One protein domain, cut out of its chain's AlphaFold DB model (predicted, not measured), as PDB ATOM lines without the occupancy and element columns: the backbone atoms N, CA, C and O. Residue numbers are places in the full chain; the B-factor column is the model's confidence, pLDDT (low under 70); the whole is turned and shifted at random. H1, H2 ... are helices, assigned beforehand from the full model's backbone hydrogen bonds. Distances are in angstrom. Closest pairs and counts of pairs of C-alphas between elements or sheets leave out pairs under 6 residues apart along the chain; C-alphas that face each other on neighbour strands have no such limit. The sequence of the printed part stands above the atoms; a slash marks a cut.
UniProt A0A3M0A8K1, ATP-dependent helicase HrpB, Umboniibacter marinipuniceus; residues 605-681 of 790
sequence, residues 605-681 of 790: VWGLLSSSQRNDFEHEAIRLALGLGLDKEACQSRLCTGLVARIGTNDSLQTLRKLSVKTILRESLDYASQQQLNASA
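Overview. This is residues 605 to 681 of the 790 residues of the protein "ATP-dependent helicase HrpB" of Umboniibacter marinipuniceus (UniProt A0A3M0A8K1). One long helix, H2, runs along the length of the domain, and two shorter helices, H3 and H5, pack on it and on each other, the three centres making a triangle. H6 meets the last part of H2, residues 623 to 628, about perpendicularly and makes a corner with it at one end of the long axis, while the small helices H1 and H4 and the loop between H3 and H4 lie toward the other end. The printed part has 77 residues with six named helices, in the order H1 H2 H3 H4 H5 H6, and no named strand, and its class is all helix. It is compact, with a radius of gyration of the C-alphas of 12.5 A, and its outline is elongated, 38 by 23 by 18 A.

Along the chain. H2, residues 611 to 628, is the longest helix and measures 25.2 A from first to last C-alpha; it begins at C-alpha 611, at (179.818, 213.988, 172.483), and ends at C-alpha 628, at (173.731, 212.953, 196.889). Before it stands H1, residues 605 to 608, which is 5.5 A long and begins at C-alpha 605, at (168.999, 206.842, 174.527). H3, residues 632 to 644, is 18.4 A long. H4, residues 653 to 658, is 8.8 A long, and H5, residues 661 to 667, is 10.0 A long. H6, residues 671 to 680, is 14.4 A long and ends at C-alpha 680, at (178.661, 219.571, 198.836).

Arrangement. H2 is the hub, touching H3, H5 and H6. H2 touches H3 with residues 621 to 625 alone, and H3 touches H2 with residues 632 to 635 alone; the closest C-alphas are those of Ala 621 and Lys 632, 6.2 A apart. The two helices run opposite ways at a steep tilt of 58 degrees. With residues 613 to 620 alone H2 touches H5, the closest C-alphas being those of Phe 617 and Val 661, 6.2 A apart. They run the same way at 36 degrees, a tilt that is only just steep. With residues 623 to 628 alone H2 touches H6, and the C-alphas of Gly 627 and Leu 677 come closest, at 4.8 A; the two lines are about perpendicular, at 89 degrees. H3 and H5 touch as well, with the C-alphas of Gly 642 and Ile 664 closest at 5.7 A, and they are about perpendicular, at 86 degrees. The helix packing is mostly crossed, with 0 of these 4 touching pairs at a shallow tilt. H1 touches no helix but is near H3, where the C-alphas of Val 605 and Cys 640 are closest, 6.9 A apart. H4 touches no helix; it is close but not clearly touching to H3, with the C-alphas of Leu 643 and Leu 656 closest at 7.8 A. H4 and H6 are apart, and so are H3 and H6. In H2, H3, H4, H5 and H6 every O i to N i+4 pair is within hydrogen-bond range, while H1, with 4 residues, is too short for such a pair.

Size, cuts and confidence. The two C-alphas farthest apart are those of Asn 650 and Ser 680, 39.0 A. The first and last printed C-alphas, those of Val 605 and Ala 681, are 26.3 A apart. The printed part runs from 605 to 681 and has no cut. No link is long: the link from H3 to H4, with 8 residues, is short, and the other four are tight. The mean pLDDT of the printed part is 84.9, and the model's confidence is under 70 at residues 605 to 607 and 648 to 653.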
ATOM      1  N   VAL A 605     169.051 205.363 174.538       66.38
ATOM      2  CA  VAL A 605     168.999 206.842 174.527       66.38
ATOM      3  C   VAL A 605     170.409 207.447 174.525       66.38
ATOM      4  O   VAL A 605     170.658 208.463 173.876       66.38
ATOM      5  N   TRP A 606     171.368 206.774 175.169       68.19
ATOM      6  CA  TRP A 606     172.771 207.193 175.238       68.19
ATOM      7  C   TRP A 606     173.429 207.376 173.857       68.19
ATOM      8  O   TRP A 606     174.229 208.295 173.649       68.19
ATOM      9  N   GLY A 607     173.050 206.535 172.885       67.12
ATOM     10  CA  GLY A 607     173.549 206.591 171.509       67.12
ATOM     11  C   GLY A 607     173.130 207.851 170.744       67.12
ATOM     12  O   GLY A 607     173.831 208.253 169.818       67.12
ATOM     13  N   LEU A 608     172.047 208.513 171.164       72.19
ATOM     14  CA  LEU A 608     171.482 209.695 170.501       72.19
ATOM     15  C   LEU A 608     172.123 211.015 170.964       72.19
ATOM     16  O   LEU A 608     172.044 212.022 170.258       72.19
ATOM     17  N   LEU A 609     172.766 211.017 172.138       78.81
ATOM     18  CA  LEU A 609     173.430 212.198 172.694       78.81
ATOM     19  C   LEU A 609     174.705 212.538 171.915       78.81
ATOM     20  O   LEU A 609     175.485 211.652 171.556       78.81
ATOM     21  N   SER A 610     174.946 213.834 171.704       82.56
ATOM     22  CA  SER A 610     176.216 214.326 171.154       82.56
ATOM     23  C   SER A 610     177.382 214.100 172.126       82.56
ATOM     24  O   SER A 610     177.179 213.981 173.335       82.56
ATOM     25  N   SER A 611     178.624 214.109 171.628       81.44
ATOM     26  CA  SER A 611     179.818 213.988 172.483       81.44
ATOM     27  C   SER A 611     179.870 215.058 173.582       81.44
ATOM     28  O   SER A 611     180.276 214.761 174.698       81.44
ATOM     29  N   SER A 612     179.398 216.278 173.295       85.88
ATOM     30  CA  SER A 612     179.298 217.350 174.295       85.88
ATOM     31  C   SER A 612     178.301 217.001 175.400       85.88
ATOM     32  O   SER A 612     178.638 217.083 176.570       85.88
ATOM     33  N   GLN A 613     177.101 216.541 175.037       88.25
ATOM     34  CA  GLN A 613     176.065 216.168 176.005       88.25
ATOM     35  C   GLN A 613     176.479 214.973 176.872       88.25
ATOM     36  O   GLN A 613     176.142 214.926 178.051       88.25
ATOM     37  N   ARG A 614     177.226 214.012 176.310       87.00
ATOM     38  CA  ARG A 614     177.789 212.900 177.091       87.00
ATOM     39  C   ARG A 614     178.836 213.394 178.086       87.00
ATOM     40  O   ARG A 614     178.805 212.972 179.232       87.00
ATOM     41  N   ASN A 615     179.707 214.320 177.687       86.75
ATOM     42  CA  ASN A 615     180.675 214.920 178.608       86.75
ATOM     43  C   ASN A 615     179.982 215.724 179.722       86.75
ATOM     44  O   ASN A 615     180.365 215.599 180.884       86.75
ATOM     45  N   ASP A 616     178.935 216.484 179.386       88.50
ATOM     46  CA  ASP A 616     178.120 217.209 180.367       88.50
ATOM     47  C   ASP A 616     177.435 216.247 181.348       88.50
ATOM     48  O   ASP A 616     177.359 216.533 182.542       88.50
ATOM     49  N   PHE A 617     176.966 215.090 180.863       91.62
ATOM     50  CA  PHE A 617     176.426 214.039 181.722       91.62
ATOM     51  C   PHE A 617     177.478 213.497 182.685       91.62
ATOM     52  O   PHE A 617     177.193 213.399 183.869       91.62
ATOM     53  N   GLU A 618     178.667 213.123 182.200       89.19
ATOM     54  CA  GLU A 618     179.715 212.555 183.062       89.19
ATOM     55  C   GLU A 618     180.115 213.545 184.163       89.19
ATOM     56  O   GLU A 618     180.222 213.165 185.328       89.19
ATOM     57  N   HIS A 619     180.266 214.826 183.813       90.75
ATOM     58  CA  HIS A 619     180.578 215.885 184.776       90.75
ATOM     59  C   HIS A 619     179.481 216.025 185.844       90.75
ATOM     60  O   HIS A 619     179.779 216.000 187.039       90.75
ATOM     61  N   GLU A 620     178.212 216.097 185.435       93.19
ATOM     62  CA  GLU A 620     177.094 216.278 186.368       93.19
ATOM     63  C   GLU A 620     176.793 215.007 187.182       93.19
ATOM     64  O   GLU A 620     176.485 215.093 188.370       93.19
ATOM     65  N   ALA A 621     176.937 213.816 186.596       92.19
ATOM     66  CA  ALA A 621     176.749 212.539 187.285       92.19
ATOM     67  C   ALA A 621     177.771 212.349 188.414       92.19
ATOM     68  O   ALA A 621     177.404 211.890 189.494       92.19
ATOM     69  N   ILE A 622     179.027 212.767 188.214       92.94
ATOM     70  CA  ILE A 622     180.035 212.765 189.285       92.94
ATOM     71  C   ILE A 622     179.607 213.695 190.425       92.94
ATOM     72  O   ILE A 622     179.696 213.314 191.592       92.94
ATOM     73  N   ARG A 623     179.095 214.893 190.117       94.38
ATOM     74  CA  ARG A 623     178.589 215.810 191.153       94.38
ATOM     75  C   ARG A 623     177.441 215.189 191.941       94.38
ATOM     76  O   ARG A 623     177.435 215.277 193.166       94.38
ATOM     77  N   LEU A 624     176.494 214.549 191.256       94.06
ATOM     78  CA  LEU A 624     175.354 213.868 191.877       94.06
ATOM     79  C   LEU A 624     175.795 212.689 192.756       94.06
ATOM     80  O   LEU A 624     175.271 212.526 193.859       94.06
ATOM     81  N   ALA A 625     176.790 211.919 192.318       92.25
ATOM     82  CA  ALA A 625     177.366 210.828 193.099       92.25
ATOM     83  C   ALA A 625     178.070 211.332 194.368       92.25
ATOM     84  O   ALA A 625     177.853 210.789 195.454       92.25
ATOM     85  N   LEU A 626     178.867 212.400 194.253       91.50
ATOM     86  CA  LEU A 626     179.570 213.009 195.384       91.50
ATOM     87  C   LEU A 626     178.606 213.691 196.360       91.50
ATOM     88  O   LEU A 626     178.761 213.557 197.568       91.50
ATOM     89  N   GLY A 627     177.629 214.451 195.862       91.81
ATOM     90  CA  GLY A 627     176.776 215.294 196.702       91.81
ATOM     91  C   GLY A 627     175.536 214.607 197.270       91.81
ATOM     92  O   GLY A 627     175.078 214.975 198.353       91.81
ATOM     93  N   LEU A 628     174.995 213.618 196.554       92.75
ATOM     94  CA  LEU A 628     173.731 212.953 196.889       92.75
ATOM     95  C   LEU A 628     173.838 211.421 196.927       92.75
ATOM     96  O   LEU A 628     172.852 210.763 197.248       92.75
ATOM     97  N   GLY A 629     174.994 210.837 196.591       90.31
ATOM     98  CA  GLY A 629     175.165 209.381 196.562       90.31
ATOM     99  C   GLY A 629     174.415 208.681 195.425       90.31
ATOM    100  O   GLY A 629     174.183 207.478 195.507       90.31
ATOM    101  N   LEU A 630     174.009 209.411 194.381       90.38
ATOM    102  CA  LEU A 630     173.318 208.829 193.230       90.38
ATOM    103  C   LEU A 630     174.309 208.106 192.318       90.38
ATOM    104  O   LEU A 630     175.276 208.704 191.849       90.38
ATOM    105  N   ASP A 631     174.043 206.837 192.031       87.88
ATOM    106  CA  ASP A 631     174.830 206.096 191.057       87.88
ATOM    107  C   ASP A 631     174.557 206.564 189.614       87.88
ATOM    108  O   ASP A 631     173.635 207.333 189.300       87.88
ATOM    109  N   LYS A 632     175.419 206.106 188.706       84.81
ATOM    110  CA  LYS A 632     175.371 206.486 187.293       84.81
ATOM    111  C   LYS A 632     174.096 205.989 186.604       84.81
ATOM    112  O   LYS A 632     173.570 206.696 185.745       84.81
ATOM    113  N   GLU A 633     173.580 204.822 186.986       83.75
ATOM    114  CA  GLU A 633     172.359 204.234 186.412       83.75
ATOM    115  C   GLU A 633     171.114 205.050 186.791       83.75
ATOM    116  O   GLU A 633     170.294 205.385 185.929       83.75
ATOM    117  N   ALA A 634     171.008 205.478 188.050       85.69
ATOM    118  CA  ALA A 634     169.963 206.372 188.528       85.69
ATOM    119  C   ALA A 634     170.005 207.722 187.796       85.69
ATOM    120  O   ALA A 634     168.958 208.248 187.405       85.69
ATOM    121  N   CYS A 635     171.201 208.266 187.548       88.38
ATOM    122  CA  CYS A 635     171.368 209.484 186.752       88.38
ATOM    123  C   CYS A 635     170.912 209.285 185.294       88.38
ATOM    124  O   CYS A 635     170.215 210.141 184.747       88.38
ATOM    125  N   GLN A 636     171.243 208.152 184.666       85.81
ATOM    126  CA  GLN A 636     170.801 207.831 183.303       85.81
ATOM    127  C   GLN A 636     169.276 207.709 183.207       85.81
ATOM    128  O   GLN A 636     168.673 208.272 182.292       85.81
ATOM    129  N   SER A 637     168.643 207.032 184.167       83.25
ATOM    130  CA  SER A 637     167.184 206.881 184.226       83.25
ATOM    131  C   SER A 637     166.466 208.233 184.371       83.25
ATOM    132  O   SER A 637     165.512 208.530 183.640       83.25
ATOM    133  N   ARG A 638     166.982 209.111 185.243       89.06
ATOM    134  CA  ARG A 638     166.477 210.485 185.420       89.06
ATOM    135  C   ARG A 638     166.618 211.321 184.153       89.06
ATOM    136  O   ARG A 638     165.662 211.990 183.763       89.06
ATOM    137  N   LEU A 639     167.776 211.255 183.490       86.62
ATOM    138  CA  LEU A 639     167.990 211.943 182.218       86.62
ATOM    139  C   LEU A 639     167.003 211.454 181.153       86.62
ATOM    140  O   LEU A 639     166.397 212.281 180.476       86.62
ATOM    141  N   CYS A 640     166.804 210.139 181.026       81.12
ATOM    142  CA  CYS A 640     165.870 209.572 180.050       81.12
ATOM    143  C   CYS A 640     164.440 210.053 180.297       81.12
ATOM    144  O   CYS A 640     163.805 210.580 179.387       81.12
ATOM    145  N   THR A 641     163.971 209.964 181.543       82.44
ATOM    146  CA  THR A 641     162.636 210.444 181.937       82.44
ATOM    147  C   THR A 641     162.466 211.930 181.616       82.44
ATOM    148  O   THR A 641     161.459 212.349 181.046       82.44
ATOM    149  N   GLY A 642     163.475 212.741 181.935       84.56
ATOM    150  CA  GLY A 642     163.438 214.177 181.693       84.56
ATOM    151  C   GLY A 642     163.550 214.578 180.216       84.56
ATOM    152  O   GLY A 642     162.978 215.601 179.838       84.56
ATOM    153  N   LEU A 643     164.242 213.787 179.389       80.75
ATOM    154  CA  LEU A 643     164.283 213.954 177.933       80.75
ATOM    155  C   LEU A 643     162.926 213.614 177.307       80.75
ATOM    156  O   LEU A 643     162.416 214.416 176.533       80.75
ATOM    157  N   VAL A 644     162.317 212.485 177.689       75.56
ATOM    158  CA  VAL A 644     160.982 212.079 177.209       75.56
ATOM    159  C   VAL A 644     159.928 213.132 177.559       75.56
ATOM    160  O   VAL A 644     159.110 213.480 176.718       75.56
ATOM    161  N   ALA A 645     159.983 213.711 178.762       78.38
ATOM    162  CA  ALA A 645     159.035 214.746 179.186       78.38
ATOM    163  C   ALA A 645     159.164 216.083 178.427       78.38
ATOM    164  O   ALA A 645     158.240 216.894 178.462       78.38
ATOM    165  N   ARG A 646     160.312 216.350 177.788       77.94
ATOM    166  CA  ARG A 646     160.615 217.626 177.106       77.94
ATOM    167  C   ARG A 646     160.622 217.524 175.585       77.94
ATOM    168  O   ARG A 646     160.718 218.557 174.933       77.94
ATOM    169  N   ILE A 647     160.562 216.311 175.044       73.00
ATOM    170  CA  ILE A 647     160.534 216.057 173.607       73.00
ATOM    171  C   ILE A 647     159.102 215.683 173.238       73.00
ATOM    172  O   ILE A 647     158.613 214.608 173.583       73.00
ATOM    173  N   GLY A 648     158.423 216.601 172.556       62.88
ATOM    174  CA  GLY A 648     157.108 216.368 171.982       62.88
ATOM    175  C   GLY A 648     157.170 215.446 170.766       62.88
ATOM    176  O   GLY A 648     158.239 215.133 170.236       62.88
ATOM    177  N   THR A 649     155.999 215.035 170.280       56.28
ATOM    178  CA  THR A 649     155.882 214.211 169.069       56.28
ATOM    179  C   THR A 649     156.587 214.872 167.883       56.28
ATOM    180  O   THR A 649     157.364 214.212 167.204       56.28
ATOM    181  N   ASN A 650     156.458 216.194 167.729       56.53
ATOM    182  CA  ASN A 650     156.917 216.945 166.551       56.53
ATOM    183  C   ASN A 650     158.377 217.436 166.621       56.53
ATOM    184  O   ASN A 650     158.830 218.187 165.751       56.53
ATOM    185  N   ASP A 651     159.126 217.043 167.650       66.44
ATOM    186  CA  ASP A 651     160.488 217.525 167.855       66.44
ATOM    187  C   ASP A 651     161.521 216.758 167.019       66.44
ATOM    188  O   ASP A 651     161.476 215.542 166.839       66.44
ATOM    189  N   SER A 652     162.509 217.492 166.505       68.75
ATOM    190  CA  SER A 652     163.600 216.929 165.701       68.75
ATOM    191  C   SER A 652     164.803 216.500 166.549       68.75
ATOM    192  O   SER A 652     165.020 216.999 167.653       68.75
ATOM    193  N   LEU A 653     165.689 215.663 165.996       69.50
ATOM    194  CA  LEU A 653     166.980 215.339 166.627       69.50
ATOM    195  C   LEU A 653     167.843 216.578 166.912       69.50
ATOM    196  O   LEU A 653     168.603 216.597 167.878       69.50
ATOM    197  N   GLN A 654     167.717 217.636 166.106       72.56
ATOM    198  CA  GLN A 654     168.380 218.911 166.392       72.56
ATOM    199  C   GLN A 654     167.823 219.575 167.656       72.56
ATOM    200  O   GLN A 654     168.559 220.273 168.347       72.56
ATOM    201  N   THR A 655     166.551 219.346 167.971       76.44
ATOM    202  CA  THR A 655     165.908 219.816 169.206       76.44
ATOM    203  C   THR A 655     166.473 219.062 170.403       76.44
ATOM    204  O   THR A 655     166.955 219.700 171.335       76.44
ATOM    205  N   LEU A 656     166.581 217.728 170.319       77.88
ATOM    206  CA  LEU A 656     167.253 216.903 171.334       77.88
ATOM    207  C   LEU A 656     168.702 217.358 171.576       77.88
ATOM    208  O   LEU A 656     169.127 217.496 172.723       77.88
ATOM    209  N   ARG A 657     169.459 217.660 170.513       79.12
ATOM    210  CA  ARG A 657     170.853 218.140 170.612       79.12
ATOM    211  C   ARG A 657     170.993 219.535 171.238       79.12
ATOM    212  O   ARG A 657     172.083 219.877 171.681       79.12
ATOM    213  N   LYS A 658     169.920 220.332 171.285       83.62
ATOM    214  CA  LYS A 658     169.896 221.653 171.941       83.62
ATOM    215  C   LYS A 658     169.539 221.578 173.428       83.62
ATOM    216  O   LYS A 658     169.726 222.565 174.136       83.62
ATOM    217  N   LEU A 659     169.027 220.443 173.911       86.81
ATOM    218  CA  LEU A 659     168.655 220.284 175.313       86.81
ATOM    219  C   LEU A 659     169.891 220.186 176.214       86.81
ATOM    220  O   LEU A 659     170.842 219.448 175.938       86.81
ATOM    221  N   SER A 660     169.840 220.911 177.331       89.81
ATOM    222  CA  SER A 660     170.878 220.901 178.359       89.81
ATOM    223  C   SER A 660     170.689 219.709 179.298       89.81
ATOM    224  O   SER A 660     169.777 219.702 180.125       89.81
ATOM    225  N   VAL A 661     171.590 218.727 179.207       89.50
ATOM    226  CA  VAL A 661     171.628 217.546 180.093       89.50
ATOM    227  C   VAL A 661     171.647 217.958 181.563       89.50
ATOM    228  O   VAL A 661     170.865 217.458 182.369       89.50
ATOM    229  N   LYS A 662     172.495 218.934 181.888       89.50
ATOM    230  CA  LYS A 662     172.626 219.502 183.228       89.50
ATOM    231  C   LYS A 662     171.305 220.057 183.761       89.50
ATOM    232  O   LYS A 662     170.931 219.778 184.896       89.50
ATOM    233  N   THR A 663     170.588 220.824 182.940       90.88
ATOM    234  CA  THR A 663     169.303 221.419 183.337       90.88
ATOM    235  C   THR A 663     168.268 220.332 183.617       90.88
ATOM    236  O   THR A 663     167.612 220.367 184.652       90.88
ATOM    237  N   ILE A 664     168.198 219.314 182.757       91.69
ATOM    238  CA  ILE A 664     167.262 218.193 182.908       91.69
ATOM    239  C   ILE A 664     167.524 217.409 184.197       91.69
ATOM    240  O   ILE A 664     166.591 217.125 184.948       91.69
ATOM    241  N   LEU A 665     168.787 217.069 184.468       91.56
ATOM    242  CA  LEU A 665     169.162 216.350 185.686       91.56
ATOM    243  C   LEU A 665     168.848 217.171 186.937       91.56
ATOM    244  O   LEU A 665     168.271 216.637 187.883       91.56
ATOM    245  N   ARG A 666     169.150 218.472 186.923       90.25
ATOM    246  CA  ARG A 666     168.870 219.373 188.043       90.25
ATOM    247  C   ARG A 666     167.373 219.527 188.315       90.25
ATOM    248  O   ARG A 666     166.965 219.472 189.468       90.25
ATOM    249  N   GLU A 667     166.560 219.680 187.275       91.06
ATOM    250  CA  GLU A 667     165.099 219.792 187.390       91.06
ATOM    251  C   GLU A 667     164.435 218.477 187.835       91.06
ATOM    252  O   GLU A 667     163.290 218.493 188.277       91.06
ATOM    253  N   SER A 668     165.146 217.344 187.767       91.62
ATOM    254  CA  SER A 668     164.681 216.062 188.319       91.62
ATOM    255  C   SER A 668     164.837 215.945 189.845       91.62
ATOM    256  O   SER A 668     164.387 214.957 190.433       91.62
ATOM    257  N   LEU A 669     165.504 216.913 190.481       92.50
ATOM    258  CA  LEU A 669     165.755 216.958 191.919       92.50
ATOM    259  C   LEU A 669     164.810 217.935 192.616       92.50
ATOM    260  O   LEU A 669     164.518 219.015 192.093       92.50
ATOM    261  N   ASP A 670     164.410 217.598 193.841       93.62
ATOM    262  CA  ASP A 670     163.705 218.536 194.711       93.62
ATOM    263  C   ASP A 670     164.619 219.692 195.165       93.62
ATOM    264  O   ASP A 670     165.846 219.665 195.028       93.62
ATOM    265  N   TYR A 671     164.011 220.753 195.700       92.38
ATOM    266  CA  TYR A 671     164.744 221.959 196.086       92.38
ATOM    267  C   TYR A 671     165.818 221.686 197.152       92.38
ATOM    268  O   TYR A 671     166.912 222.247 197.083       92.38
ATOM    269  N   ALA A 672     165.535 220.796 198.109       93.94
ATOM    270  CA  ALA A 672     166.474 220.428 199.165       93.94
ATOM    271  C   ALA A 672     167.721 219.728 198.598       93.94
ATOM    272  O   ALA A 672     168.844 220.134 198.902       93.94
ATOM    273  N   SER A 673     167.535 218.756 197.701       93.75
ATOM    274  CA  SER A 673     168.635 218.043 197.042       93.75
ATOM    275  C   SER A 673     169.456 218.965 196.144       93.75
ATOM    276  O   SER A 673     170.677 218.836 196.089       93.75
ATOM    277  N   GLN A 674     168.826 219.937 195.472       94.44
ATOM    278  CA  GLN A 674     169.564 220.943 194.700       94.44
ATOM    279  C   GLN A 674     170.454 221.820 195.592       94.44
ATOM    280  O   GLN A 674     171.589 222.118 195.216       94.44
ATOM    281  N   GLN A 675     169.965 222.237 196.764       94.00
ATOM    282  CA  GLN A 675     170.765 223.018 197.714       94.00
ATOM    283  C   GLN A 675     171.922 222.197 198.282       94.00
ATOM    284  O   GLN A 675     173.055 222.674 198.301       94.00
ATOM    285  N   GLN A 676     171.658 220.946 198.665       94.00
ATOM    286  CA  GLN A 676     172.692 220.028 199.131       94.00
ATOM    287  C   GLN A 676     173.768 219.818 198.065       94.00
ATOM    288  O   GLN A 676     174.940 220.034 198.351       94.00
ATOM    289  N   LEU A 677     173.383 219.494 196.825       94.38
ATOM    290  CA  LEU A 677     174.313 219.298 195.713       94.38
ATOM    291  C   LEU A 677     175.211 220.520 195.488       94.38
ATOM    292  O   LEU A 677     176.419 220.377 195.321       94.38
ATOM    293  N   ASN A 678     174.633 221.724 195.506       93.25
ATOM    294  CA  ASN A 678     175.391 222.960 195.324       93.25
ATOM    295  C   ASN A 678     176.330 223.262 196.498       93.25
ATOM    296  O   ASN A 678     177.355 223.901 196.280       93.25
ATOM    297  N   ALA A 679     176.007 222.813 197.712       92.06
ATOM    298  CA  ALA A 679     176.861 222.982 198.882       92.06
ATOM    299  C   ALA A 679     177.999 221.948 198.928       92.06
ATOM    300  O   ALA A 679     179.149 222.312 199.161       92.06
ATOM    301  N   SER A 680     177.697 220.668 198.693       93.00
ATOM    302  CA  SER A 680     178.661 219.571 198.836       93.00
ATOM    303  C   SER A 680     179.497 219.320 197.579       93.00
ATOM    304  O   SER A 680     180.651 218.925 197.688       93.00
ATOM    305  N   ALA A 681     178.942 219.532 196.383       94.62
ATOM    306  CA  ALA A 681     179.627 219.365 195.098       94.62
ATOM    307  C   ALA A 681     179.366 220.586 194.185       94.62
ATOM    308  O   ALA A 681     178.675 220.484 193.158       94.62
TER     309      ALA A 681